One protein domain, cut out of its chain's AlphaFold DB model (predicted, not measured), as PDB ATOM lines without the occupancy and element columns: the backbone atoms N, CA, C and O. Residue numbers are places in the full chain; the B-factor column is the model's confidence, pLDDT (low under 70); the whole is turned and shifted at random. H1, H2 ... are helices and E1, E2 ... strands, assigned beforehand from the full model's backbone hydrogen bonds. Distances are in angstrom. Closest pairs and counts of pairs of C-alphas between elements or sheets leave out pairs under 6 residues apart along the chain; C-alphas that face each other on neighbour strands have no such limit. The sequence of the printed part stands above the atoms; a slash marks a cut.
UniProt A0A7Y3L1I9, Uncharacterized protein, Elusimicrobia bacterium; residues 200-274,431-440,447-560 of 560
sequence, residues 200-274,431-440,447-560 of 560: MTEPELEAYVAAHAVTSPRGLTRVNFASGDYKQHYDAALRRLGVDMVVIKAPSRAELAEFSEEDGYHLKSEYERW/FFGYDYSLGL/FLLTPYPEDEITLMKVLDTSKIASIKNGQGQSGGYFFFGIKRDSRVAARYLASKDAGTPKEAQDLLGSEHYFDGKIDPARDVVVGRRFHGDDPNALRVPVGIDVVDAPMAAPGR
ATOM      1  N   MET A 200      26.775   6.489   3.031       87.81
ATOM      2  CA  MET A 200      26.917   7.945   3.086       87.81
ATOM      3  C   MET A 200      27.141   8.373   4.537       87.81
ATOM      4  O   MET A 200      26.364   8.024   5.431       87.81
ATOM      5  N   THR A 201      28.208   9.128   4.760       89.50
ATOM      6  CA  THR A 201      28.413   9.899   5.982       89.50
ATOM      7  C   THR A 201      27.310  10.951   6.126       89.50
ATOM      8  O   THR A 201      26.614  11.281   5.167       89.50
ATOM      9  N   GLU A 202      27.130  11.503   7.327       88.31
ATOM     10  CA  GLU A 202      26.100  12.526   7.559       88.31
ATOM     11  C   GLU A 202      26.230  13.748   6.618       88.31
ATOM     12  O   GLU A 202      25.227  14.090   5.994       88.31
ATOM     13  N   PRO A 203      27.425  14.330   6.377       92.12
ATOM     14  CA  PRO A 203      27.577  15.420   5.406       92.12
ATOM     15  C   PRO A 203      27.255  15.021   3.957       92.12
ATOM     16  O   PRO A 203      26.726  15.826   3.190       92.12
ATOM     17  N   GLU A 204      27.562  13.782   3.562       92.69
ATOM     18  CA  GLU A 204      27.223  13.272   2.226       92.69
ATOM     19  C   GLU A 204      25.712  13.095   2.074       92.69
ATOM     20  O   GLU A 204      25.154  13.464   1.042       92.69
ATOM     21  N   LEU A 205      25.038  12.598   3.114       93.38
ATOM     22  CA  LEU A 205      23.584  12.480   3.142       93.38
ATOM     23  C   LEU A 205      22.913  13.859   3.087       93.38
ATOM     24  O   LEU A 205      21.945  14.033   2.352       93.38
ATOM     25  N   GLU A 206      23.430  14.851   3.812       93.50
ATOM     26  CA  GLU A 206      22.949  16.236   3.744       93.50
ATOM     27  C   GLU A 206      23.059  16.811   2.329       93.50
ATOM     28  O   GLU A 206      22.081  17.340   1.790       93.50
ATOM     29  N   ALA A 207      24.226  16.653   1.696       93.06
ATOM     30  CA  ALA A 207      24.446  17.077   0.317       93.06
ATOM     31  C   ALA A 207      23.516  16.341  -0.662       93.06
ATOM     32  O   ALA A 207      22.953  16.959  -1.570       93.06
ATOM     33  N   TYR A 208      23.299  15.040  -0.448       92.25
ATOM     34  CA  TYR A 208      22.374  14.235  -1.241       92.25
ATOM     35  C   TYR A 208      20.937  14.750  -1.126       92.25
ATOM     36  O   TYR A 208      20.271  14.976  -2.137       92.25
ATOM     37  N   VAL A 209      20.450  14.989   0.095       93.62
ATOM     38  CA  VAL A 209      19.102  15.526   0.333       93.62
ATOM     39  C   VAL A 209      18.937  16.881  -0.348       93.62
ATOM     40  O   VAL A 209      17.933  17.093  -1.025       93.62
ATOM     41  N   ALA A 210      19.927  17.770  -0.247       90.50
ATOM     42  CA  ALA A 210      19.888  19.072  -0.906       90.50
ATOM     43  C   ALA A 210      19.773  18.966  -2.440       90.50
ATOM     44  O   ALA A 210      19.110  19.795  -3.063       90.50
ATOM     45  N   ALA A 211      20.378  17.941  -3.049       88.19
ATOM     46  CA  ALA A 211      20.346  17.718  -4.493       88.19
ATOM     47  C   ALA A 211      19.101  16.950  -4.986       88.19
ATOM     48  O   ALA A 211      18.681  17.135  -6.130       88.19
ATOM     49  N   HIS A 212      18.516  16.084  -4.150       88.19
ATOM     50  CA  HIS A 212      17.512  15.096  -4.576       88.19
ATOM     51  C   HIS A 212      16.142  15.222  -3.896       88.19
ATOM     52  O   HIS A 212      15.215  14.478  -4.243       88.19
ATOM     53  N   ALA A 213      15.977  16.152  -2.952       91.31
ATOM     54  CA  ALA A 213      14.681  16.436  -2.355       91.31
ATOM     55  C   ALA A 213      13.707  17.058  -3.369       91.31
ATOM     56  O   ALA A 213      14.041  17.951  -4.145       91.31
ATOM     57  N   VAL A 214      12.460  16.596  -3.331       88.94
ATOM     58  CA  VAL A 214      11.340  17.104  -4.121       88.94
ATOM     59  C   VAL A 214      10.228  17.507  -3.171       88.94
ATOM     60  O   VAL A 214       9.701  16.671  -2.436       88.94
ATOM     61  N   THR A 215       9.828  18.773  -3.232       85.19
ATOM     62  CA  THR A 215       8.740  19.302  -2.409       85.19
ATOM     63  C   THR A 215       7.429  19.310  -3.193       85.19
ATOM     64  O   THR A 215       7.350  19.846  -4.300       85.19
ATOM     65  N   SER A 216       6.387  18.696  -2.634       78.94
ATOM     66  CA  SER A 216       5.024  18.729  -3.179       78.94
ATOM     67  C   SER A 216       4.424  20.145  -3.119       78.94
ATOM     68  O   SER A 216       4.871  20.970  -2.319       78.94
ATOM     69  N   PRO A 217       3.359  20.445  -3.890       68.88
ATOM     70  CA  PRO A 217       2.675  21.743  -3.828       68.88
ATOM     71  C   PRO A 217       2.161  22.127  -2.433       68.88
ATOM     72  O   PRO A 217       1.943  23.304  -2.157       68.88
ATOM     73  N   ARG A 218       1.950  21.142  -1.554       70.38
ATOM     74  CA  ARG A 218       1.522  21.335  -0.165       70.38
ATOM     75  C   ARG A 218       2.671  21.230   0.845       70.38
ATOM     76  O   ARG A 218       2.408  21.251   2.038       70.38
ATOM     77  N   GLY A 219       3.928  21.130   0.413       80.88
ATOM     78  CA  GLY A 219       5.091  21.249   1.301       80.88
ATOM     79  C   GLY A 219       5.646  19.949   1.895       80.88
ATOM     80  O   GLY A 219       6.558  20.031   2.717       80.88
ATOM     81  N   LEU A 220       5.153  18.766   1.494       86.69
ATOM     82  CA  LEU A 220       5.851  17.505   1.801       86.69
ATOM     83  C   LEU A 220       7.144  17.417   1.009       86.69
ATOM     84  O   LEU A 220       7.108  17.453  -0.222       86.69
ATOM     85  N   THR A 221       8.238  17.222   1.720       92.56
ATOM     86  CA  THR A 221       9.572  16.954   1.217       92.56
ATOM     87  C   THR A 221       9.759  15.446   1.084       92.56
ATOM     88  O   THR A 221       9.805  14.709   2.070       92.56
ATOM     89  N   ARG A 222       9.894  14.983  -0.155       93.12
ATOM     90  CA  ARG A 222      10.260  13.609  -0.508       93.12
ATOM     91  C   ARG A 222      11.725  13.558  -0.915       93.12
ATOM     92  O   ARG A 222      12.126  14.369  -1.739       93.12
ATOM     93  N   VAL A 223      12.476  12.553  -0.477       95.50
ATOM     94  CA  VAL A 223      13.794  12.235  -1.056       95.50
ATOM     95  C   VAL A 223      13.714  10.902  -1.784       95.50
ATOM     96  O   VAL A 223      13.192   9.920  -1.251       95.50
ATOM     97  N   ASN A 224      14.197  10.887  -3.025       93.31
ATOM     98  CA  ASN A 224      14.259   9.677  -3.835       93.31
ATOM     99  C   ASN A 224      15.677   9.104  -3.780       93.31
ATOM    100  O   ASN A 224      16.623   9.839  -4.037       93.31
ATOM    101  N   PHE A 225      15.796   7.811  -3.511       93.44
ATOM    102  CA  PHE A 225      17.039   7.048  -3.550       93.44
ATOM    103  C   PHE A 225      16.997   6.069  -4.721       93.44
ATOM    104  O   PHE A 225      15.934   5.521  -5.020       93.44
ATOM    105  N   ALA A 226      18.130   5.823  -5.375       89.44
ATOM    106  CA  ALA A 226      18.242   4.664  -6.254       89.44
ATOM    107  C   ALA A 226      18.304   3.370  -5.421       89.44
ATOM    108  O   ALA A 226      18.616   3.389  -4.228       89.44
ATOM    109  N   SER A 227      18.000   2.239  -6.057       87.56
ATOM    110  CA  SER A 227      18.162   0.906  -5.464       87.56
ATOM    111  C   SER A 227      19.595   0.716  -4.946       87.56
ATOM    112  O   SER A 227      20.550   0.923  -5.690       87.56
ATOM    113  N   GLY A 228      19.733   0.325  -3.678       88.50
ATOM    114  CA  GLY A 228      21.005   0.103  -2.982       88.50
ATOM    115  C   GLY A 228      21.528   1.297  -2.173       88.50
ATOM    116  O   GLY A 228      22.249   1.078  -1.191       88.50
ATOM    117  N   ASP A 229      21.131   2.525  -2.527       90.31
ATOM    118  CA  ASP A 229      21.678   3.765  -1.953       90.31
ATOM    119  C   ASP A 229      21.101   4.081  -0.561       90.31
ATOM    120  O   ASP A 229      21.752   4.720   0.263       90.31
ATOM    121  N   TYR A 230      19.867   3.653  -0.280       93.75
ATOM    122  CA  TYR A 230      19.200   3.924   0.994       93.75
ATOM    123  C   TYR A 230      19.574   2.905   2.080       93.75
ATOM    124  O   TYR A 230      19.707   1.707   1.821       93.75
ATOM    125  N   LYS A 231      19.676   3.386   3.328       92.00
ATOM    126  CA  LYS A 231      19.837   2.576   4.540       92.00
ATOM    127  C   LYS A 231      18.862   3.038   5.617       92.00
ATOM    128  O   LYS A 231      18.714   4.234   5.850       92.00
ATOM    129  N   GLN A 232      18.260   2.093   6.340       91.62
ATOM    130  CA  GLN A 232      17.270   2.393   7.385       91.62
ATOM    131  C   GLN A 232      17.813   3.312   8.493       91.62
ATOM    132  O   GLN A 232      17.080   4.141   9.029       91.62
ATOM    133  N   HIS A 233      19.108   3.228   8.814       91.56
ATOM    134  CA  HIS A 233      19.720   4.090   9.830       91.56
ATOM    135  C   HIS A 233      19.783   5.578   9.424       91.56
ATOM    136  O   HIS A 233      20.029   6.423  10.283       91.56
ATOM    137  N   TYR A 234      19.508   5.926   8.160       94.94
ATOM    138  CA  TYR A 234      19.388   7.320   7.717       94.94
ATOM    139  C   TYR A 234      18.124   8.013   8.224       94.94
ATOM    140  O   TYR A 234      18.087   9.241   8.248       94.94
ATOM    141  N   ASP A 235      17.107   7.275   8.676       94.00
ATOM    142  CA  ASP A 235      15.803   7.834   9.050       94.00
ATOM    143  C   ASP A 235      15.890   8.981  10.067       94.00
ATOM    144  O   ASP A 235      15.188   9.983   9.934       94.00
ATOM    145  N   ALA A 236      16.751   8.862  11.082       92.81
ATOM    146  CA  ALA A 236      16.912   9.901  12.099       92.81
ATOM    147  C   ALA A 236      17.529  11.186  11.520       92.81
ATOM    148  O   ALA A 236      17.052  12.286  11.803       92.81
ATOM    149  N   ALA A 237      18.555  11.054  10.676       94.25
ATOM    150  CA  ALA A 237      19.180  12.187  10.002       94.25
ATOM    151  C   ALA A 237      18.209  12.844   9.009       94.25
ATOM    152  O   ALA A 237      18.017  14.055   9.050       94.25
ATOM    153  N   LEU A 238      17.506  12.050   8.199       95.31
ATOM    154  CA  LEU A 238      16.516  12.536   7.234       95.31
ATOM    155  C   LEU A 238      15.380  13.321   7.907       95.31
ATOM    156  O   LEU A 238      15.005  14.386   7.416       95.31
ATOM    157  N   ARG A 239      14.889  12.870   9.072       94.19
ATOM    158  CA  ARG A 239      13.912  13.638   9.864       94.19
ATOM    159  C   ARG A 239      14.462  14.986  10.329       94.19
ATOM    160  O   ARG A 239      13.761  15.987  10.217       94.19
ATOM    161  N   ARG A 240      15.715  15.044  10.808       94.06
ATOM    162  CA  ARG A 240      16.366  16.317  11.195       94.06
ATOM    163  C   ARG A 240      16.501  17.280  10.015       94.06
ATOM    164  O   ARG A 240      16.393  18.486  10.208       94.06
ATOM    165  N   LEU A 241      16.665  16.745   8.807       94.75
ATOM    166  CA  LEU A 241      16.714  17.506   7.556       94.75
ATOM    167  C   LEU A 241      15.326  17.879   7.007       94.75
ATOM    168  O   LEU A 241      15.224  18.452   5.924       94.75
ATOM    169  N   GLY A 242      14.247  17.577   7.736       93.69
ATOM    170  CA  GLY A 242      12.884  17.937   7.348       93.69
ATOM    171  C   GLY A 242      12.323  17.113   6.187       93.69
ATOM    172  O   GLY A 242      11.429  17.592   5.482       93.69
ATOM    173  N   VAL A 243      12.853  15.904   5.969       94.81
ATOM    174  CA  VAL A 243      12.339  14.940   4.990       94.81
ATOM    175  C   VAL A 243      11.142  14.206   5.586       94.81
ATOM    176  O   VAL A 243      11.261  13.519   6.599       94.81
ATOM    177  N   ASP A 244       9.994  14.311   4.922       93.12
ATOM    178  CA  ASP A 244       8.748  13.690   5.376       93.12
ATOM    179  C   ASP A 244       8.583  12.270   4.829       93.12
ATOM    180  O   ASP A 244       7.901  11.439   5.427       93.12
ATOM    181  N   MET A 245       9.191  11.975   3.676       93.81
ATOM    182  CA  MET A 245       9.011  10.707   2.976       93.81
ATOM    183  C   MET A 245      10.270  10.273   2.231       93.81
ATOM    184  O   MET A 245      10.913  11.071   1.544       93.81
ATOM    185  N   VAL A 246      10.567   8.979   2.301       95.31
ATOM    186  CA  VAL A 246      11.616   8.336   1.506       95.31
ATOM    187  C   VAL A 246      11.002   7.435   0.453       95.31
ATOM    188  O   VAL A 246      10.000   6.754   0.690       95.31
ATOM    189  N   VAL A 247      11.604   7.450  -0.730       94.56
ATOM    190  CA  VAL A 247      11.201   6.619  -1.860       94.56
ATOM    191  C   VAL A 247      12.438   5.962  -2.443       94.56
ATOM    192  O   VAL A 247      13.315   6.647  -2.958       94.56
ATOM    193  N   ILE A 248      12.496   4.638  -2.393       94.06
ATOM    194  CA  ILE A 248      13.515   3.846  -3.077       94.06
ATOM    195  C   ILE A 248      12.969   3.503  -4.458       94.06
ATOM    196  O   ILE A 248      11.941   2.828  -4.591       94.06
ATOM    197  N   LYS A 249      13.629   4.019  -5.487       90.25
ATOM    198  CA  LYS A 249      13.266   3.823  -6.885       90.25
ATOM    199  C   LYS A 249      13.714   2.464  -7.373       90.25
ATOM    200  O   LYS A 249      14.842   2.050  -7.109       90.25
ATOM    201  N   ALA A 250      12.814   1.806  -8.097       87.12
ATOM    202  CA  ALA A 250      13.004   0.481  -8.646       87.12
ATOM    203  C   ALA A 250      13.655  -0.473  -7.623       87.12
ATOM    204  O   ALA A 250      14.806  -0.834  -7.829       87.12
ATOM    205  N   PRO A 251      12.994  -0.867  -6.518       90.56
ATOM    206  CA  PRO A 251      13.600  -1.690  -5.464       90.56
ATOM    207  C   PRO A 251      13.992  -3.097  -5.955       90.56
ATOM    208  O   PRO A 251      13.369  -3.679  -6.838       90.56
ATOM    209  N   SER A 252      15.079  -3.654  -5.426       89.12
ATOM    210  CA  SER A 252      15.563  -5.014  -5.712       89.12
ATOM    211  C   SER A 252      14.868  -6.065  -4.846       89.12
ATOM    212  O   SER A 252      14.261  -5.752  -3.824       89.12
ATOM    213  N   ARG A 253      15.009  -7.344  -5.214       89.75
ATOM    214  CA  ARG A 253      14.520  -8.461  -4.391       89.75
ATOM    215  C   ARG A 253      15.127  -8.455  -2.984       89.75
ATOM    216  O   ARG A 253      14.414  -8.740  -2.029       89.75
ATOM    217  N   ALA A 254      16.414  -8.121  -2.867       91.00
ATOM    218  CA  ALA A 254      17.101  -8.021  -1.582       91.00
ATOM    219  C   ALA A 254      16.493  -6.910  -0.710       91.00
ATOM    220  O   ALA A 254      16.171  -7.155   0.446       91.00
ATOM    221  N   GLU A 255      16.227  -5.735  -1.285       92.12
ATOM    222  CA  GLU A 255      15.592  -4.623  -0.563       92.12
ATOM    223  C   GLU A 255      14.152  -4.941  -0.145       92.12
ATOM    224  O   GLU A 255      13.733  -4.563   0.944       92.12
ATOM    225  N   LEU A 256      13.384  -5.670  -0.965       91.75
ATOM    226  CA  LEU A 256      12.048  -6.124  -0.561       91.75
ATOM    227  C   LEU A 256      12.082  -7.172   0.561       91.75
ATOM    228  O   LEU A 256      11.079  -7.331   1.254       91.75
ATOM    229  N   ALA A 257      13.190  -7.895   0.730       91.81
ATOM    230  CA  ALA A 257      13.379  -8.814   1.848       91.81
ATOM    231  C   ALA A 257      13.875  -8.088   3.112       91.81
ATOM    232  O   ALA A 257      13.459  -8.442   4.210       91.81
ATOM    233  N   GLU A 258      14.736  -7.079   2.957       93.06
ATOM    234  CA  GLU A 258      15.294  -6.275   4.052       93.06
ATOM    235  C   GLU A 258      14.257  -5.327   4.670       93.06
ATOM    236  O   GLU A 258      14.122  -5.251   5.887       93.06
ATOM    237  N   PHE A 259      13.499  -4.610   3.839       94.06
ATOM    238  CA  PHE A 259      12.586  -3.564   4.289       94.06
ATOM    239  C   PHE A 259      11.153  -4.090   4.379       94.06
ATOM    240  O   PHE A 259      10.482  -4.241   3.356       94.06
ATOM    241  N   SER A 260      10.656  -4.364   5.586       91.88
ATOM    242  CA  SER A 260       9.338  -4.980   5.810       91.88
ATOM    243  C   SER A 260       8.164  -3.991   5.672       91.88
ATOM    244  O   SER A 260       8.323  -2.777   5.809       91.88
ATOM    245  N   GLU A 261       6.950  -4.496   5.406       90.12
ATOM    246  CA  GLU A 261       5.742  -3.650   5.465       90.12
ATOM    247  C   GLU A 261       5.396  -3.216   6.896       90.12
ATOM    248  O   GLU A 261       4.798  -2.157   7.081       90.12
ATOM    249  N   GLU A 262       5.781  -4.015   7.892       88.75
ATOM    250  CA  GLU A 262       5.569  -3.756   9.321       88.75
ATOM    251  C   GLU A 262       6.374  -2.536   9.791       88.75
ATOM    252  O   GLU A 262       5.885  -1.743  10.592       88.75
ATOM    253  N   ASP A 263       7.551  -2.314   9.197       89.06
ATOM    254  CA  ASP A 263       8.393  -1.132   9.415       89.06
ATOM    255  C   ASP A 263       7.936   0.107   8.617       89.06
ATOM    256  O   ASP A 263       8.613   1.142   8.604       89.06
ATOM    257  N   GLY A 264       6.793   0.015   7.926       91.19
ATOM    258  CA  GLY A 264       6.192   1.106   7.158       91.19
ATOM    259  C   GLY A 264       6.719   1.259   5.729       91.19
ATOM    260  O   GLY A 264       6.475   2.298   5.111       91.19
ATOM    261  N   TYR A 265       7.432   0.262   5.188       94.50
ATOM    262  CA  TYR A 265       7.858   0.264   3.786       94.50
ATOM    263  C   TYR A 265       6.811  -0.397   2.892       94.50
ATOM    264  O   TYR A 265       6.610  -1.613   2.903       94.50
ATOM    265  N   HIS A 266       6.168   0.397   2.047       95.31
ATOM    266  CA  HIS A 266       5.096  -0.064   1.177       95.31
ATOM    267  C   HIS A 266       5.523  -0.055  -0.284       95.31
ATOM    268  O   HIS A 266       5.949   0.970  -0.820       95.31
ATOM    269  N   LEU A 267       5.400  -1.216  -0.930       94.62
ATOM    270  CA  LEU A 267       5.625  -1.347  -2.363       94.62
ATOM    271  C   LEU A 267       4.454  -0.693  -3.097       94.62
ATOM    272  O   LEU A 267       3.300  -0.986  -2.794       94.62
ATOM    273  N   LYS A 268       4.735   0.195  -4.045       93.31
ATOM    274  CA  LYS A 268       3.723   0.899  -4.844       93.31
ATOM    275  C   LYS A 268       4.321   1.392  -6.153       93.31
ATOM    276  O   LYS A 268       5.528   1.580  -6.245       93.31
ATOM    277  N   SER A 269       3.498   1.694  -7.140       88.75
ATOM    278  CA  SER A 269       3.931   2.451  -8.318       88.75
ATOM    279  C   SER A 269       3.957   3.956  -8.047       88.75
ATOM    280  O   SER A 269       3.334   4.445  -7.097       88.75
ATOM    281  N   GLU A 270       4.656   4.728  -8.874       84.38
ATOM    282  CA  GLU A 270       4.544   6.188  -8.845       84.38
ATOM    283  C   GLU A 270       3.158   6.661  -9.314       84.38
ATOM    284  O   GLU A 270       2.567   7.552  -8.686       84.38
ATOM    285  N   TYR A 271       2.623   6.024 -10.358       86.50
ATOM    286  CA  TYR A 271       1.330   6.335 -10.953       86.50
ATOM    287  C   TYR A 271       0.388   5.131 -10.935       86.50
ATOM    288  O   TYR A 271       0.803   3.976 -10.899       86.50
ATOM    289  N   GLU A 272      -0.907   5.409 -10.962       87.75
ATOM    290  CA  GLU A 272      -1.951   4.396 -11.106       87.75
ATOM    291  C   GLU A 272      -2.763   4.691 -12.356       87.75
ATOM    292  O   GLU A 272      -3.269   5.807 -12.530       87.75
ATOM    293  N   ARG A 273      -2.930   3.685 -13.214       89.19
ATOM    294  CA  ARG A 273      -3.854   3.749 -14.339       89.19
ATOM    295  C   ARG A 273      -5.225   3.299 -13.907       89.19
ATOM    296  O   ARG A 273      -5.405   2.171 -13.466       89.19
ATOM    297  N   TRP A 274      -6.223   4.125 -14.155       90.38
ATOM    298  CA  TRP A 274      -7.600   3.720 -13.929       90.38
ATOM    299  C   TRP A 274      -8.160   3.091 -15.187       90.38
ATOM    300  O   TRP A 274      -8.191   3.739 -16.238       90.38
ATOM    301  N   PHE A 431      -0.623   8.954  -4.593       84.19
ATOM    302  CA  PHE A 431      -0.624   9.466  -3.220       84.19
ATOM    303  C   PHE A 431      -1.803  10.432  -3.061       84.19
ATOM    304  O   PHE A 431      -1.899  11.460  -3.733       84.19
ATOM    305  N   PHE A 432      -2.749  10.053  -2.211       77.81
ATOM    306  CA  PHE A 432      -4.066  10.655  -2.061       77.81
ATOM    307  C   PHE A 432      -4.297  11.173  -0.644       77.81
ATOM    308  O   PHE A 432      -3.633  10.764   0.301       77.81
ATOM    309  N   GLY A 433      -5.240  12.106  -0.495       69.56
ATOM    310  CA  GLY A 433      -5.586  12.725   0.793       69.56
ATOM    311  C   GLY A 433      -4.843  14.028   1.086       69.56
ATOM    312  O   GLY A 433      -5.468  14.983   1.530       69.56
ATOM    313  N   TYR A 434      -3.559  14.109   0.729       64.38
ATOM    314  CA  TYR A 434      -2.725  15.293   0.977       64.38
ATOM    315  C   TYR A 434      -2.746  16.323  -0.175       64.38
ATOM    316  O   TYR A 434      -2.942  17.517   0.045       64.38
ATOM    317  N   ASP A 435      -2.634  15.856  -1.424       51.69
ATOM    318  CA  ASP A 435      -2.395  16.697  -2.612       51.69
ATOM    319  C   ASP A 435      -3.593  16.762  -3.586       51.69
ATOM    320  O   ASP A 435      -3.436  16.691  -4.800       51.69
ATOM    321  N   TYR A 436      -4.819  16.943  -3.080       50.84
ATOM    322  CA  TYR A 436      -6.037  17.216  -3.884       50.84
ATOM    323  C   TYR A 436      -6.623  16.059  -4.722       50.84
ATOM    324  O   TYR A 436      -7.659  16.222  -5.370       50.84
ATOM    325  N   SER A 437      -6.047  14.862  -4.684       54.41
ATOM    326  CA  SER A 437      -6.440  13.750  -5.565       54.41
ATOM    327  C   SER A 437      -7.661  12.940  -5.091       54.41
ATOM    328  O   SER A 437      -8.136  12.061  -5.812       54.41
ATOM    329  N   LEU A 438      -8.254  13.265  -3.934       61.06
ATOM    330  CA  LEU A 438      -9.463  12.582  -3.445       61.06
ATOM    331  C   LEU A 438     -10.655  12.739  -4.389       61.06
ATOM    332  O   LEU A 438     -11.375  11.774  -4.623       61.06
ATOM    333  N   GLY A 439     -10.855  13.934  -4.954       71.00
ATOM    334  CA  GLY A 439     -11.955  14.183  -5.888       71.00
ATOM    335  C   GLY A 439     -11.838  13.345  -7.164       71.00
ATOM    336  O   GLY A 439     -12.824  12.765  -7.616       71.00
ATOM    337  N   LEU A 440     -10.620  13.222  -7.703       76.31
ATOM    338  CA  LEU A 440     -10.333  12.419  -8.895       76.31
ATOM    339  C   LEU A 440     -10.513  10.921  -8.623       76.31
ATOM    340  O   LEU A 440     -11.234  10.254  -9.365       76.31
ATOM    341  N   PHE A 447     -17.384   5.249 -11.178       86.88
ATOM    342  CA  PHE A 447     -17.638   4.560 -12.448       86.88
ATOM    343  C   PHE A 447     -17.163   3.097 -12.458       86.88
ATOM    344  O   PHE A 447     -17.232   2.440 -13.494       86.88
ATOM    345  N   LEU A 448     -16.747   2.558 -11.305       87.81
ATOM    346  CA  LEU A 448     -16.175   1.213 -11.158       87.81
ATOM    347  C   LEU A 448     -14.848   1.029 -11.903       87.81
ATOM    348  O   LEU A 448     -14.513  -0.094 -12.288       87.81
ATOM    349  N   LEU A 449     -14.093   2.113 -12.106       89.12
ATOM    350  CA  LEU A 449     -12.718   1.971 -12.553       89.12
ATOM    351  C   LEU A 449     -11.867   1.392 -11.433       89.12
ATOM    352  O   LEU A 449     -12.049   1.690 -10.250       89.12
ATOM    353  N   THR A 450     -10.914   0.585 -11.857       87.38
ATOM    354  CA  THR A 450      -9.942  -0.085 -11.015       87.38
ATOM    355  C   THR A 450      -8.562   0.523 -11.279       87.38
ATOM    356  O   THR A 450      -8.202   0.673 -12.449       87.38
ATOM    357  N   PRO A 451      -7.816   0.919 -10.236       88.12
ATOM    358  CA  PRO A 451      -6.446   1.391 -10.360       88.12
ATOM    359  C   PRO A 451      -5.496   0.206 -10.582       88.12
ATOM    360  O   PRO A 451      -5.627  -0.823  -9.915       88.12
ATOM    361  N   TYR A 452      -4.564   0.364 -11.516       85.44
ATOM    362  CA  TYR A 452      -3.470  -0.566 -11.759       85.44
ATOM    363  C   TYR A 452      -2.119   0.128 -11.704       85.44
ATOM    364  O   TYR A 452      -1.984   1.214 -12.286       85.44
ATOM    365  N   PRO A 453      -1.105  -0.541 -11.128       85.94
ATOM    366  CA  PRO A 453       0.240  -0.006 -11.063       85.94
ATOM    367  C   PRO A 453       0.765   0.368 -12.447       85.94
ATOM    368  O   PRO A 453       0.646  -0.412 -13.398       85.94
ATOM    369  N   GLU A 454       1.358   1.551 -12.553       81.75
ATOM    370  CA  GLU A 454       1.950   2.045 -13.787       81.75
ATOM    371  C   GLU A 454       3.201   2.889 -13.532       81.75
ATOM    372  O   GLU A 454       3.310   3.561 -12.503       81.75
ATOM    373  N   ASP A 455       4.099   2.900 -14.523       79.56
ATOM    374  CA  ASP A 455       5.401   3.564 -14.477       79.56
ATOM    375  C   ASP A 455       6.301   2.892 -13.421       79.56
ATOM    376  O   ASP A 455       6.166   1.702 -13.116       79.56
ATOM    377  N   GLU A 456       7.250   3.638 -12.873       82.31
ATOM    378  CA  GLU A 456       8.234   3.140 -11.923       82.31
ATOM    379  C   GLU A 456       7.605   2.548 -10.645       82.31
ATOM    380  O   GLU A 456       6.858   3.211  -9.913       82.31
ATOM    381  N   ILE A 457       7.969   1.299 -10.331       88.06
ATOM    382  CA  ILE A 457       7.716   0.695  -9.018       88.06
ATOM    383  C   ILE A 457       8.717   1.241  -8.005       88.06
ATOM    384  O   ILE A 457       9.916   1.349  -8.250       88.06
ATOM    385  N   THR A 458       8.204   1.557  -6.827       91.94
ATOM    386  CA  THR A 458       8.923   2.203  -5.742       91.94
ATOM    387  C   THR A 458       8.621   1.533  -4.410       91.94
ATOM    388  O   THR A 458       7.528   1.005  -4.195       91.94
ATOM    389  N   LEU A 459       9.578   1.589  -3.492       94.75
ATOM    390  CA  LEU A 459       9.353   1.271  -2.090       94.75
ATOM    391  C   LEU A 459       9.297   2.581  -1.301       94.75
ATOM    392  O   LEU A 459      10.272   3.328  -1.259       94.75
ATOM    393  N   MET A 460       8.140   2.888  -0.722       95.50
ATOM    394  CA  MET A 460       7.875   4.164  -0.061       95.50
ATOM    395  C   MET A 460       7.737   3.982   1.447       95.50
ATOM    396  O   MET A 460       7.047   3.067   1.889       95.50
ATOM    397  N   LYS A 461       8.299   4.911   2.225       94.81
ATOM    398  CA  LYS A 461       8.054   5.029   3.665       94.81
ATOM    399  C   LYS A 461       7.830   6.484   4.058       94.81
ATOM    400  O   LYS A 461       8.602   7.364   3.680       94.81
ATOM    401  N   VAL A 462       6.776   6.727   4.832       92.88
ATOM    402  CA  VAL A 462       6.506   8.034   5.445       92.88
ATOM    403  C   VAL A 462       7.286   8.108   6.758       92.88
ATOM    404  O   VAL A 462       7.121   7.254   7.626       92.88
ATOM    405  N   LEU A 463       8.172   9.097   6.881       92.44
ATOM    406  CA  LEU A 463       9.033   9.295   8.048       92.44
ATOM    407  C   LEU A 463       8.396  10.196   9.102       92.44
ATOM    408  O   LEU A 463       8.581   9.934  10.295       92.44
ATOM    409  N   ASP A 464       7.684  11.236   8.661       89.00
ATOM    410  CA  ASP A 464       7.005  12.211   9.510       89.00
ATOM    411  C   ASP A 464       5.601  12.515   8.966       89.00
ATOM    412  O   ASP A 464       5.412  12.889   7.809       89.00
ATOM    413  N   THR A 465       4.600  12.337   9.824       87.31
ATOM    414  CA  THR A 465       3.184  12.597   9.542       87.31
ATOM    415  C   THR A 465       2.730  13.969  10.044       87.31
ATOM    416  O   THR A 465       1.596  14.363   9.773       87.31
ATOM    417  N   SER A 466       3.588  14.730  10.736       85.94
ATOM    418  CA  SER A 466       3.249  16.009  11.372       85.94
ATOM    419  C   SER A 466       2.688  17.034  10.381       85.94
ATOM    420  O   SER A 466       1.662  17.660  10.651       85.94
ATOM    421  N   LYS A 467       3.296  17.159   9.192       84.81
ATOM    422  CA  LYS A 467       2.809  18.048   8.124       84.81
ATOM    423  C   LYS A 467       1.493  17.572   7.520       84.81
ATOM    424  O   LYS A 467       0.649  18.393   7.186       84.81
ATOM    425  N   ILE A 468       1.286  16.262   7.408       83.12
ATOM    426  CA  ILE A 468       0.010  15.704   6.937       83.12
ATOM    427  C   ILE A 468      -1.095  16.032   7.943       83.12
ATOM    428  O   ILE A 468      -2.141  16.559   7.571       83.12
ATOM    429  N   ALA A 469      -0.824  15.812   9.229       82.75
ATOM    430  CA  ALA A 469      -1.745  16.091  10.324       82.75
ATOM    431  C   ALA A 469      -1.990  17.595  10.566       82.75
ATOM    432  O   ALA A 469      -2.978  17.966  11.206       82.75
ATOM    433  N   SER A 470      -1.120  18.483  10.075       83.00
ATOM    434  CA  SER A 470      -1.321  19.932  10.190       83.00
ATOM    435  C   SER A 470      -2.337  20.472   9.179       83.00
ATOM    436  O   SER A 470      -2.902  21.546   9.398       83.00
ATOM    437  N   ILE A 471      -2.637  19.728   8.105       78.88
ATOM    438  CA  ILE A 471      -3.668  20.111   7.140       78.88
ATOM    439  C   ILE A 471      -5.046  19.810   7.721       78.88
ATOM    440  O   ILE A 471      -5.452  18.653   7.843       78.88
ATOM    441  N   LYS A 472      -5.784  20.875   8.046       78.44
ATOM    442  CA  LYS A 472      -7.128  20.798   8.619       78.44
ATOM    443  C   LYS A 472      -8.217  21.134   7.596       78.44
ATOM    444  O   LYS A 472      -8.039  22.009   6.748       78.44
ATOM    445  N   ASN A 473      -9.351  20.440   7.683       75.12
ATOM    446  CA  ASN A 473     -10.571  20.760   6.946       75.12
ATOM    447  C   ASN A 473     -11.269  22.005   7.545       75.12
ATOM    448  O   ASN A 473     -10.798  22.597   8.518       75.12
ATOM    449  N   GLY A 474     -12.412  22.411   6.977       74.75
ATOM    450  CA  GLY A 474     -13.177  23.572   7.460       74.75
ATOM    451  C   GLY A 474     -13.709  23.433   8.895       74.75
ATOM    452  O   GLY A 474     -14.096  24.425   9.503       74.75
ATOM    453  N   GLN A 475     -13.704  22.216   9.439       79.62
ATOM    454  CA  GLN A 475     -14.091  21.867  10.802       79.62
ATOM    455  C   GLN A 475     -12.882  21.730  11.745       79.62
ATOM    456  O   GLN A 475     -13.054  21.349  12.901       79.62
ATOM    457  N   GLY A 476     -11.660  22.023  11.285       82.06
ATOM    458  CA  GLY A 476     -10.447  21.921  12.099       82.06
ATOM    459  C   GLY A 476      -9.916  20.493  12.284       82.06
ATOM    460  O   GLY A 476      -8.988  20.294  13.067       82.06
ATOM    461  N   GLN A 477     -10.463  19.507  11.569       81.81
ATOM    462  CA  GLN A 477     -10.047  18.103  11.640       81.81
ATOM    463  C   GLN A 477      -8.974  17.815  10.588       81.81
ATOM    464  O   GLN A 477      -9.053  18.280   9.453       81.81
ATOM    465  N   SER A 478      -7.948  17.072  10.974       78.75
ATOM    466  CA  SER A 478      -6.918  16.550  10.083       78.75
ATOM    467  C   SER A 478      -7.444  15.448   9.186       78.75
ATOM    468  O   SER A 478      -8.043  14.467   9.634       78.75
ATOM    469  N   GLY A 479      -7.116  15.597   7.907       76.12
ATOM    470  CA  GLY A 479      -7.239  14.517   6.948       76.12
ATOM    471  C   GLY A 479      -6.238  13.393   7.214       76.12
ATOM    472  O   GLY A 479      -5.297  13.519   7.998       76.12
ATOM    473  N   GLY A 480      -6.465  12.285   6.521       82.50
ATOM    474  CA  GLY A 480      -5.515  11.191   6.389       82.50
ATOM    475  C   GLY A 480      -4.799  11.205   5.039       82.50
ATOM    476  O   GLY A 480      -5.060  12.057   4.186       82.50
ATOM    477  N   TYR A 481      -3.959  10.201   4.806       86.06
ATOM    478  CA  TYR A 481      -3.412   9.917   3.480       86.06
ATOM    479  C   TYR A 481      -3.750   8.497   3.030       86.06
ATOM    480  O   TYR A 481      -4.075   7.612   3.825       86.06
ATOM    481  N   PHE A 482      -3.719   8.297   1.718       87.69
ATOM    482  CA  PHE A 482      -4.071   7.039   1.085       87.69
ATOM    483  C   PHE A 482      -3.206   6.786  -0.136       87.69
ATOM    484  O   PHE A 482      -2.880   7.708  -0.872       87.69
ATOM    485  N   PHE A 483      -2.869   5.536  -0.401       90.50
ATOM    486  CA  PHE A 483      -2.272   5.139  -1.672       90.50
ATOM    487  C   PHE A 483      -2.615   3.685  -1.978       90.50
ATOM    488  O   PHE A 483      -3.001   2.913  -1.096       90.50
ATOM    489  N   PHE A 484      -2.469   3.319  -3.243       91.69
ATOM    490  CA  PHE A 484      -2.592   1.951  -3.711       91.69
ATOM    491  C   PHE A 484      -1.213   1.289  -3.627       91.69
ATOM    492  O   PHE A 484      -0.268   1.679  -4.306       91.69
ATOM    493  N   GLY A 485      -1.065   0.339  -2.711       93.50
ATOM    494  CA  GLY A 485       0.106  -0.521  -2.624       93.50
ATOM    495  C   GLY A 485      -0.016  -1.715  -3.567       93.50
ATOM    496  O   GLY A 485      -1.117  -2.167  -3.877       93.50
ATOM    497  N   ILE A 486       1.123  -2.257  -3.976       92.56
ATOM    498  CA  ILE A 486       1.235  -3.521  -4.701       92.56
ATOM    499  C   ILE A 486       1.427  -4.621  -3.662       92.56
ATOM    500  O   ILE A 486       2.349  -4.550  -2.845       92.56
ATOM    501  N   LYS A 487       0.583  -5.655  -3.694       92.00
ATOM    502  CA  LYS A 487       0.770  -6.833  -2.840       92.00
ATOM    503  C   LYS A 487       2.099  -7.503  -3.210       92.00
ATOM    504  O   LYS A 487       2.322  -7.824  -4.381       92.00
ATOM    505  N   ARG A 488       3.006  -7.677  -2.242       91.81
ATOM    506  CA  ARG A 488       4.382  -8.166  -2.491       91.81
ATOM    507  C   ARG A 488       4.431  -9.593  -3.043       91.81
ATOM    508  O   ARG A 488       5.376  -9.943  -3.740       91.81
ATOM    509  N   ASP A 489       3.411 -10.386  -2.748       90.06
ATOM    510  CA  ASP A 489       3.193 -11.753  -3.224       90.06
ATOM    511  C   ASP A 489       2.362 -11.823  -4.519       90.06
ATOM    512  O   ASP A 489       2.114 -12.911  -5.043       90.06
ATOM    513  N   SER A 490       1.942 -10.680  -5.072       88.75
ATOM    514  CA  SER A 490       1.186 -10.653  -6.324       88.75
ATOM    515  C   SER A 490       2.038 -11.041  -7.529       88.75
ATOM    516  O   SER A 490       3.259 -10.854  -7.581       88.75
ATOM    517  N   ARG A 491       1.352 -11.483  -8.587       83.69
ATOM    518  CA  ARG A 491       1.969 -11.720  -9.898       83.69
ATOM    519  C   ARG A 491       2.638 -10.466 -10.462       83.69
ATOM    520  O   ARG A 491       3.663 -10.582 -11.122       83.69
ATOM    521  N   VAL A 492       2.105  -9.276 -10.179       82.69
ATOM    522  CA  VAL A 492       2.696  -8.008 -10.630       82.69
ATOM    523  C   VAL A 492       4.067  -7.784 -10.004       82.69
ATOM    524  O   VAL A 492       5.022  -7.512 -10.732       82.69
ATOM    525  N   ALA A 493       4.190  -7.967  -8.687       87.50
ATOM    526  CA  ALA A 493       5.475  -7.871  -8.001       87.50
ATOM    527  C   ALA A 493       6.471  -8.922  -8.526       87.50
ATOM    528  O   ALA A 493       7.624  -8.596  -8.805       87.50
ATOM    529  N   ALA A 494       6.018 -10.161  -8.741       86.50
ATOM    530  CA  ALA A 494       6.856 -11.227  -9.291       86.50
ATOM    531  C   ALA A 494       7.388 -10.905 -10.702       86.50
ATOM    532  O   ALA A 494       8.584 -11.064 -10.950       86.50
ATOM    533  N   ARG A 495       6.529 -10.412 -11.610       80.44
ATOM    534  CA  ARG A 495       6.915 -10.000 -12.975       80.44
ATOM    535  C   ARG A 495       7.889  -8.837 -12.970       80.44
ATOM    536  O   ARG A 495       8.879  -8.873 -13.692       80.44
ATOM    537  N   TYR A 496       7.616  -7.831 -12.144       83.81
ATOM    538  CA  TYR A 496       8.503  -6.691 -11.978       83.81
ATOM    539  C   TYR A 496       9.910  -7.136 -11.569       83.81
ATOM    540  O   TYR A 496      10.886  -6.763 -12.215       83.81
ATOM    541  N   LEU A 497      10.012  -7.979 -10.538       84.88
ATOM    542  CA  LEU A 497      11.301  -8.479 -10.070       84.88
ATOM    543  C   LEU A 497      12.008  -9.302 -11.148       84.88
ATOM    544  O   LEU A 497      13.188  -9.087 -11.375       84.88
ATOM    545  N   ALA A 498      11.294 -10.177 -11.861       81.88
ATOM    546  CA  ALA A 498      11.874 -10.945 -12.962       81.88
ATOM    547  C   ALA A 498      12.390 -10.045 -14.103       81.88
ATOM    548  O   ALA A 498      13.482 -10.263 -14.619       81.88
ATOM    549  N   SER A 499      11.631  -9.008 -14.471       75.50
ATOM    550  CA  SER A 499      12.021  -8.013 -15.479       75.50
ATOM    551  C   SER A 499      13.258  -7.222 -15.048       75.50
ATOM    552  O   SER A 499      14.181  -7.031 -15.849       75.50
ATOM    553  N   LYS A 500      13.311  -6.816 -13.775       76.38
ATOM    554  CA  LYS A 500      14.470  -6.145 -13.187       76.38
ATOM    555  C   LYS A 500      15.697  -7.058 -13.163       76.38
ATOM    556  O   LYS A 500      16.768  -6.623 -13.578       76.38
ATOM    557  N   ASP A 501      15.535  -8.307 -12.731       78.25
ATOM    558  CA  ASP A 501      16.599  -9.319 -12.690       78.25
ATOM    559  C   ASP A 501      17.152  -9.589 -14.111       78.25
ATOM    560  O   ASP A 501      18.345  -9.829 -14.282       78.25
ATOM    561  N   ALA A 502      16.310  -9.466 -15.144       72.38
ATOM    562  CA  ALA A 502      16.690  -9.571 -16.555       72.38
ATOM    563  C   ALA A 502      17.287  -8.280 -17.162       72.38
ATOM    564  O   ALA A 502      17.659  -8.277 -18.335       72.38
ATOM    565  N   GLY A 503      17.359  -7.173 -16.414       68.56
ATOM    566  CA  GLY A 503      17.879  -5.893 -16.910       68.56
ATOM    567  C   GLY A 503      16.994  -5.204 -17.959       68.56
ATOM    568  O   GLY A 503      17.493  -4.385 -18.728       68.56
ATOM    569  N   THR A 504      15.694  -5.519 -18.011       59.38
ATOM    570  CA  THR A 504      14.751  -4.936 -18.990       59.38
ATOM    571  C   THR A 504      14.186  -3.597 -18.468       59.38
ATOM    572  O   THR A 504      13.421  -3.604 -17.503       59.38
ATOM    573  N   PRO A 505      14.578  -2.417 -19.006       52.19
ATOM    574  CA  PRO A 505      14.733  -1.243 -18.134       52.19
ATOM    575  C   PRO A 505      13.490  -0.382 -17.861       52.19
ATOM    576  O   PRO A 505      13.543   0.407 -16.921       52.19
ATOM    577  N   LYS A 506      12.395  -0.445 -18.636       48.34
ATOM    578  CA  LYS A 506      11.267   0.500 -18.430       48.34
ATOM    579  C   LYS A 506       9.940   0.114 -19.085       48.34
ATOM    580  O   LYS A 506       8.899   0.170 -18.447       48.34
ATOM    581  N   GLU A 507       9.963  -0.352 -20.329       45.06
ATOM    582  CA  GLU A 507       8.731  -0.622 -21.096       45.06
ATOM    583  C   GLU A 507       7.969  -1.858 -20.597       45.06
ATOM    584  O   GLU A 507       6.742  -1.906 -20.651       45.06
ATOM    585  N   ALA A 508       8.679  -2.828 -20.008       46.03
ATOM    586  CA  ALA A 508       8.068  -3.932 -19.272       46.03
ATOM    587  C   ALA A 508       7.366  -3.460 -17.980       46.03
ATOM    588  O   ALA A 508       6.438  -4.121 -17.512       46.03
ATOM    589  N   GLN A 509       7.776  -2.310 -17.423       48.69
ATOM    590  CA  GLN A 509       7.151  -1.693 -16.249       48.69
ATOM    591  C   GLN A 509       5.870  -0.917 -16.626       48.69
ATOM    592  O   GLN A 509       4.897  -0.915 -15.873       48.69
ATOM    593  N   ASP A 510       5.811  -0.364 -17.842       48.81
ATOM    594  CA  ASP A 510       4.649   0.370 -18.371       48.81
ATOM    595  C   ASP A 510       3.402  -0.507 -18.623       48.81
ATOM    596  O   ASP A 510       2.294   0.017 -18.781       48.81
ATOM    597  N   LEU A 511       3.555  -1.838 -18.650       52.59
ATOM    598  CA  LEU A 511       2.485  -2.817 -18.913       52.59
ATOM    599  C   LEU A 511       2.102  -3.665 -17.687       52.59
ATOM    600  O   LEU A 511       1.334  -4.622 -17.800       52.59
ATOM    601  N   LEU A 512       2.583  -3.312 -16.492       56.84
ATOM    602  CA  LEU A 512       2.454  -4.149 -15.293       56.84
ATOM    603  C   LEU A 512       1.022  -4.374 -14.797       56.84
ATOM    604  O   LEU A 512       0.799  -5.311 -14.029       56.84
ATOM    605  N   GLY A 513       0.059  -3.564 -15.239       53.19
ATOM    606  CA  GLY A 513      -1.322  -3.657 -14.782       53.19
ATOM    607  C   GLY A 513      -2.122  -4.855 -15.316       53.19
ATOM    608  O   GLY A 513      -3.024  -5.310 -14.623       53.19
ATOM    609  N   SER A 514      -1.806  -5.410 -16.494       54.88
ATOM    610  CA  SER A 514      -2.447  -6.645 -16.990       54.88
ATOM    611  C   SER A 514      -1.762  -7.172 -18.257       54.88
ATOM    612  O   SER A 514      -1.576  -6.425 -19.214       54.88
ATOM    613  N   GLU A 515      -1.486  -8.482 -18.316       57.19
ATOM    614  CA  GLU A 515      -1.108  -9.200 -19.559       57.19
ATOM    615  C   GLU A 515      -2.272  -9.290 -20.564       57.19
ATOM    616  O   GLU A 515      -2.114  -9.725 -21.704       57.19
ATOM    617  N   HIS A 516      -3.462  -8.888 -20.129       56.12
ATOM    618  CA  HIS A 516      -4.728  -9.298 -20.703       56.12
ATOM    619  C   HIS A 516      -5.610  -8.112 -21.132       56.12
ATOM    620  O   HIS A 516      -6.772  -8.288 -21.489       56.12
ATOM    621  N   TYR A 517      -5.089  -6.880 -21.190       61.81
ATOM    622  CA  TYR A 517      -5.901  -5.749 -21.671       61.81
ATOM    623  C   TYR A 517      -6.497  -5.993 -23.070       61.81
ATOM    624  O   TYR A 517      -7.642  -5.626 -23.330       61.81
ATOM    625  N   PHE A 518      -5.766  -6.704 -23.931       57.69
ATOM    626  CA  PHE A 518      -6.199  -7.078 -25.278       57.69
ATOM    627  C   PHE A 518      -7.386  -8.050 -25.320       57.69
ATOM    628  O   PHE A 518      -8.184  -7.985 -26.253       57.69
ATOM    629  N   ASP A 519      -7.527  -8.937 -24.331       63.28
ATOM    630  CA  ASP A 519      -8.637  -9.899 -24.274       63.28
ATOM    631  C   ASP A 519      -9.796  -9.415 -23.377       63.28
ATOM    632  O   ASP A 519     -10.820 -10.092 -23.250       63.28
ATOM    633  N   GLY A 520      -9.662  -8.214 -22.800       61.22
ATOM    634  CA  GLY A 520     -10.643  -7.611 -21.904       61.22
ATOM    635  C   GLY A 520     -10.641  -8.185 -20.490       61.22
ATOM    636  O   GLY A 520     -11.463  -7.758 -19.675       61.22
ATOM    637  N   LYS A 521      -9.746  -9.129 -20.171       69.88
ATOM    638  CA  LYS A 521      -9.592  -9.625 -18.807       69.88
ATOM    639  C   LYS A 521      -8.663  -8.680 -18.065       69.88
ATOM    640  O   LYS A 521      -7.507  -8.446 -18.396       69.88
ATOM    641  N   ILE A 522      -9.227  -8.083 -17.039       73.06
ATOM    642  CA  ILE A 522      -8.521  -7.215 -16.123       73.06
ATOM    643  C   ILE A 522      -8.364  -8.038 -14.841       73.06
ATOM    644  O   ILE A 522      -9.376  -8.464 -14.276       73.06
ATOM    645  N   ASP A 523      -7.120  -8.325 -14.438       75.25
ATOM    646  CA  ASP A 523      -6.821  -9.109 -13.229       75.25
ATOM    647  C   ASP A 523      -7.562  -8.499 -12.038       75.25
ATOM    648  O   ASP A 523      -7.433  -7.295 -11.841       75.25
ATOM    649  N   PRO A 524      -8.338  -9.237 -11.230       78.94
ATOM    650  CA  PRO A 524      -9.110  -8.623 -10.155       78.94
ATOM    651  C   PRO A 524      -8.226  -7.759  -9.246       78.94
ATOM    652  O   PRO A 524      -7.202  -8.220  -8.754       78.94
ATOM    653  N   ALA A 525      -8.640  -6.511  -8.994       80.44
ATOM    654  CA  ALA A 525      -7.857  -5.539  -8.223       80.44
ATOM    655  C   ALA A 525      -7.350  -6.106  -6.893       80.44
ATOM    656  O   ALA A 525      -6.185  -5.947  -6.549       80.44
ATOM    657  N   ARG A 526      -8.220  -6.824  -6.174       85.19
ATOM    658  CA  ARG A 526      -7.906  -7.512  -4.916       85.19
ATOM    659  C   ARG A 526      -6.729  -8.483  -5.002       85.19
ATOM    660  O   ARG A 526      -6.154  -8.783  -3.969       85.19
ATOM    661  N   ASP A 527      -6.362  -8.993  -6.169       85.81
ATOM    662  CA  ASP A 527      -5.271  -9.964  -6.300       85.81
ATOM    663  C   ASP A 527      -3.911  -9.260  -6.494       85.81
ATOM    664  O   ASP A 527      -2.854  -9.875  -6.366       85.81
ATOM    665  N   VAL A 528      -3.930  -7.953  -6.779       85.38
ATOM    666  CA  VAL A 528      -2.751  -7.164  -7.167       85.38
ATOM    667  C   VAL A 528      -2.518  -5.976  -6.239       85.38
ATOM    668  O   VAL A 528      -1.388  -5.703  -5.833       85.38
ATOM    669  N   VAL A 529      -3.588  -5.267  -5.901       89.88
ATOM    670  CA  VAL A 529      -3.573  -3.963  -5.247       89.88
ATOM    671  C   VAL A 529      -4.152  -4.068  -3.839       89.88
ATOM    672  O   VAL A 529      -5.133  -4.769  -3.588       89.88
ATOM    673  N   VAL A 530      -3.554  -3.326  -2.911       92.12
ATOM    674  CA  VAL A 530      -4.061  -3.101  -1.556       92.12
ATOM    675  C   VAL A 530      -4.183  -1.601  -1.307       92.12
ATOM    676  O   VAL A 530      -3.236  -0.846  -1.497       92.12
ATOM    677  N   GLY A 531      -5.350  -1.139  -0.872       91.44
ATOM    678  CA  GLY A 531      -5.524   0.235  -0.419       91.44
ATOM    679  C   GLY A 531      -4.899   0.404   0.961       91.44
ATOM    680  O   GLY A 531      -5.302  -0.271   1.905       91.44
ATOM    681  N   ARG A 532      -3.929   1.304   1.104       91.00
ATOM    682  CA  ARG A 532      -3.345   1.654   2.402       91.00
ATOM    683  C   ARG A 532      -3.929   2.982   2.843       91.00
ATOM    684  O   ARG A 532      -3.711   3.994   2.180       91.00
ATOM    685  N   ARG A 533      -4.696   2.971   3.932       87.75
ATOM    686  CA  ARG A 533      -5.381   4.157   4.452       87.75
ATOM    687  C   ARG A 533      -4.859   4.492   5.837       87.75
ATOM    688  O   ARG A 533      -4.949   3.677   6.747       87.75
ATOM    689  N   PHE A 534      -4.362   5.711   5.984       87.12
ATOM    690  CA  PHE A 534      -3.852   6.234   7.240       87.12
ATOM    691  C   PHE A 534      -4.771   7.348   7.711       87.12
ATOM    692  O   PHE A 534      -4.888   8.363   7.029       87.12
ATOM    693  N   HIS A 535      -5.467   7.145   8.828       81.25
ATOM    694  CA  HIS A 535      -6.548   8.040   9.255       81.25
ATOM    695  C   HIS A 535      -6.067   9.187  10.140       81.25
ATOM    696  O   HIS A 535      -5.250   8.979  11.040       81.25
ATOM    697  N   GLY A 536      -6.634  10.371   9.895       79.75
ATOM    698  CA  GLY A 536      -6.688  11.474  10.856       79.75
ATOM    699  C   GLY A 536      -7.931  11.407  11.744       79.75
ATOM    700  O   GLY A 536      -8.511  10.343  11.941       79.75
ATOM    701  N   ASP A 537      -8.328  12.553  12.288       79.19
ATOM    702  CA  ASP A 537      -9.514  12.747  13.139       79.19
ATOM    703  C   ASP A 537     -10.750  13.230  12.353       79.19
ATOM    704  O   ASP A 537     -11.806  13.449  12.949       79.19
ATOM    705  N   ASP A 538     -10.657  13.373  11.024       75.06
ATOM    706  CA  ASP A 538     -11.830  13.568  10.166       75.06
ATOM    707  C   ASP A 538     -12.654  12.262  10.091       75.06
ATOM    708  O   ASP A 538     -12.158  11.241   9.604       75.06
ATOM    709  N   PRO A 539     -13.927  12.263  10.536       67.19
ATOM    710  CA  PRO A 539     -14.787  11.083  10.506       67.19
ATOM    711  C   PRO A 539     -15.189  10.670   9.083       67.19
ATOM    712  O   PRO A 539     -15.706   9.567   8.879       67.19
ATOM    713  N   ASN A 540     -14.983  11.532   8.082       63.84
ATOM    714  CA  ASN A 540     -15.298  11.241   6.689       63.84
ATOM    715  C   ASN A 540     -14.163  10.450   6.045       63.84
ATOM    716  O   ASN A 540     -13.327  10.975   5.308       63.84
ATOM    717  N   ALA A 541     -14.165   9.146   6.301       60.28
ATOM    718  CA  ALA A 541     -13.190   8.248   5.713       60.28
ATOM    719  C   ALA A 541     -13.221   8.308   4.175       60.28
ATOM    720  O   ALA A 541     -14.279   8.358   3.537       60.28
ATOM    721  N   LEU A 542     -12.034   8.243   3.572       64.88
ATOM    722  CA  LEU A 542     -11.867   8.205   2.123       64.88
ATOM    723  C   LEU A 542     -12.663   7.040   1.527       64.88
ATOM    724  O   LEU A 542     -12.528   5.896   1.975       64.88
ATOM    725  N   ARG A 543     -13.498   7.331   0.521       65.19
ATOM    726  CA  ARG A 543     -14.221   6.302  -0.236       65.19
ATOM    727  C   ARG A 543     -13.230   5.544  -1.110       65.19
ATOM    728  O   ARG A 543     -12.620   6.136  -1.993       65.19
ATOM    729  N   VAL A 544     -13.100   4.244  -0.871       69.94
ATOM    730  CA  VAL A 544     -12.195   3.367  -1.624       69.94
ATOM    731  C   VAL A 544     -12.953   2.682  -2.772       69.94
ATOM    732  O   VAL A 544     -14.146   2.394  -2.612       69.94
ATOM    733  N   PRO A 545     -12.305   2.424  -3.929       72.56
ATOM    734  CA  PRO A 545     -12.884   1.609  -4.990       72.56
ATOM    735  C   PRO A 545     -13.427   0.263  -4.499       72.56
ATOM    736  O   PRO A 545     -12.896  -0.364  -3.584       72.56
ATOM    737  N   VAL A 546     -14.498  -0.199  -5.145       74.00
ATOM    738  CA  VAL A 546     -15.069  -1.526  -4.887       74.00
ATOM    739  C   VAL A 546     -14.079  -2.596  -5.347       74.00
ATOM    740  O   VAL A 546     -13.556  -2.506  -6.451       74.00
ATOM    741  N   GLY A 547     -13.880  -3.635  -4.533       80.12
ATOM    742  CA  GLY A 547     -13.059  -4.791  -4.908       80.12
ATOM    743  C   GLY A 547     -11.565  -4.647  -4.617       80.12
ATOM    744  O   GLY A 547     -10.796  -5.465  -5.112       80.12
ATOM    745  N   ILE A 548     -11.164  -3.649  -3.824       86.12
ATOM    746  CA  ILE A 548      -9.807  -3.502  -3.287       86.12
ATOM    747  C   ILE A 548      -9.868  -3.677  -1.772       86.12
ATOM    748  O   ILE A 548     -10.686  -3.034  -1.109       86.12
ATOM    749  N   ASP A 549      -8.994  -4.524  -1.231       88.75
ATOM    750  CA  ASP A 549      -8.834  -4.664   0.216       88.75
ATOM    751  C   ASP A 549      -8.225  -3.386   0.787       88.75
ATOM    752  O   ASP A 549      -7.246  -2.864   0.250       88.75
ATOM    753  N   VAL A 550      -8.787  -2.888   1.886       88.06
ATOM    754  CA  VAL A 550      -8.276  -1.699   2.574       88.06
ATOM    755  C   VAL A 550      -7.671  -2.115   3.890       88.06
ATOM    756  O   VAL A 550      -8.358  -2.680   4.737       88.06
ATOM    757  N   VAL A 551      -6.397  -1.787   4.065       89.12
ATOM    758  CA  VAL A 551      -5.729  -1.889   5.354       89.12
ATOM    759  C   VAL A 551      -5.700  -0.506   5.975       89.12
ATOM    760  O   VAL A 551      -5.103   0.427   5.432       89.12
ATOM    761  N   ASP A 552      -6.380  -0.404   7.110       86.00
ATOM    762  CA  ASP A 552      -6.431   0.794   7.925       86.00
ATOM    763  C   ASP A 552      -5.273   0.809   8.918       86.00
ATOM    764  O   ASP A 552      -5.025  -0.168   9.623       86.00
ATOM    765  N   ALA A 553      -4.590   1.943   8.987       82.62
ATOM    766  CA  ALA A 553      -3.566   2.225   9.973       82.62
ATOM    767  C   ALA A 553      -3.820   3.608  10.595       82.62
ATOM    768  O   ALA A 553      -4.381   4.497   9.943       82.62
ATOM    769  N   PRO A 554      -3.438   3.836  11.860       80.06
ATOM    770  CA  PRO A 554      -3.357   5.195  12.374       80.06
ATOM    771  C   PRO A 554      -2.258   5.951  11.614       80.06
ATOM    772  O   PRO A 554      -1.247   5.349  11.245       80.06
ATOM    773  N   MET A 555      -2.400   7.266  11.407       80.25
ATOM    774  CA  MET A 555      -1.214   8.086  11.133       80.25
ATOM    775  C   MET A 555      -0.280   7.918  12.335       80.25
ATOM    776  O   MET A 555      -0.602   8.379  13.430       80.25
ATOM    777  N   ALA A 556       0.802   7.152  12.166       64.56
ATOM    778  CA  ALA A 556       1.695   6.819  13.265       64.56
ATOM    779  C   ALA A 556       2.147   8.112  13.952       64.56
ATOM    780  O   ALA A 556       2.542   9.070  13.276       64.56
ATOM    781  N   ALA A 557       2.067   8.140  15.285       46.22
ATOM    782  CA  ALA A 557       2.721   9.185  16.054       46.22
ATOM    783  C   ALA A 557       4.212   9.166  15.686       46.22
ATOM    784  O   ALA A 557       4.762   8.068  15.541       46.22
ATOM    785  N   PRO A 558       4.869  10.326  15.522       41.50
ATOM    786  CA  PRO A 558       6.307  10.356  15.306       41.50
ATOM    787  C   PRO A 558       6.958   9.525  16.414       41.50
ATOM    788  O   PRO A 558       6.780   9.816  17.601       41.50
ATOM    789  N   GLY A 559       7.621   8.431  16.022       41.47
ATOM    790  CA  GLY A 559       8.440   7.649  16.938       41.47
ATOM    791  C   GLY A 559       9.413   8.615  17.602       41.47
ATOM    792  O   GLY A 559      10.126   9.327  16.895       41.47
ATOM    793  N   ARG A 560       9.321   8.712  18.929       32.09
ATOM    794  CA  ARG A 560      10.168   9.579  19.752       32.09
ATOM    795  C   ARG A 560      11.640   9.245  19.592       32.09
ATOM    796  O   ARG A 560      11.942   8.035  19.489       32.09
TER     797      ARG A 560
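This is residues 200 to 274, 431 to 440 and 447 to 560 of the 560 residues of an uncharacterized protein of Elusimicrobia bacterium (UniProt A0A7Y3L1I9). A strongly curled sheet of five strands, E1 to E5, makes a wall like part of a barrel, and a smaller sheet, E6 to E8, joins it where E6 comes up to E4. H1 packs on E2 with its end at His 212, H2 only grazes the curled sheet near E3, H5 lies over E5 and H6 sits by the start of E5, and residues 516 to 521 stick out from a long loop. The printed part has 199 residues, with six named helices and eight named strands in the order H1 E1 E2 H2 E3 H3 E4 E5 H4 E6 H5 H6 E7 E8. Both sheets are mixed, E1 E2 E3 E5 E4 and E6 E7 E8, and the class is mixed, helices and strands. It is compact, with a radius of gyration of the C-alphas of 17.2 A and spans of 50 by 44 by 27 A.

H1, residues 202 to 212, begins at C-alpha 202 (26.100, 12.526, 7.559) and is 15.1 A long. E1 is 213 to 215, E2 221 to 226, H2 232 to 240, E3 245 to 249 and H3 253 to 258. E4, 266 to 274, bends by 72 degrees at 270, and E5, 450 to 462, 24.6 A long, by 100 degrees at 455. H4 is 466 to 470, E6 481 to 486, H5 491 to 501, H6 525 to 528, and E7 529 to 535, 19.1 A long. E8, 549 to 554, ends at (-3.357, 5.195, 12.374).

E1 and E2 form an antiparallel hairpin, with N 214 and O 222 2.8 A apart. E2, H2 and E3 form a strand-helix-strand unit, two parallel neighbour strands with a helix between, its crossover right-handed; N 225 and O 247 are 2.8 A apart. E3 and E5 are antiparallel, with N 248 and O 459 at 2.8 A, as are E5 and E4, with N 458 and O 268 at 2.7 A. E3, H3 and E4 form a split unit, with E5 between the strands, its crossover right-handed. The closest C-alphas of E4 and E6, Lys 268 and Gly 485, are 4.5 A apart. E6 and E7 are antiparallel, with N 485 and O 530 at 2.8 A; E7 and E8 are parallel, with N 531 and O 549 at 2.8 A. The closest C-alphas of H4 and E6, Ile 468 and Tyr 481, are 7.6 A apart. In H1, H3, H4 and H5 every O i to N i+4 pair is within hydrogen-bond range, in H2 3 of 5; H6 is too short for one.

C-alphas 203 and 519, the two farthest apart, are 53.2 A apart. Residues 275 to 430 and 441 to 446 are not printed, with gaps of 14.0 A and 11.3 A between C-alphas. The links H5 to H6 and E7 to E8 are long. Mean pLDDT of the printed part is 81.6, with 37 residues under 70, among them 503 to 521.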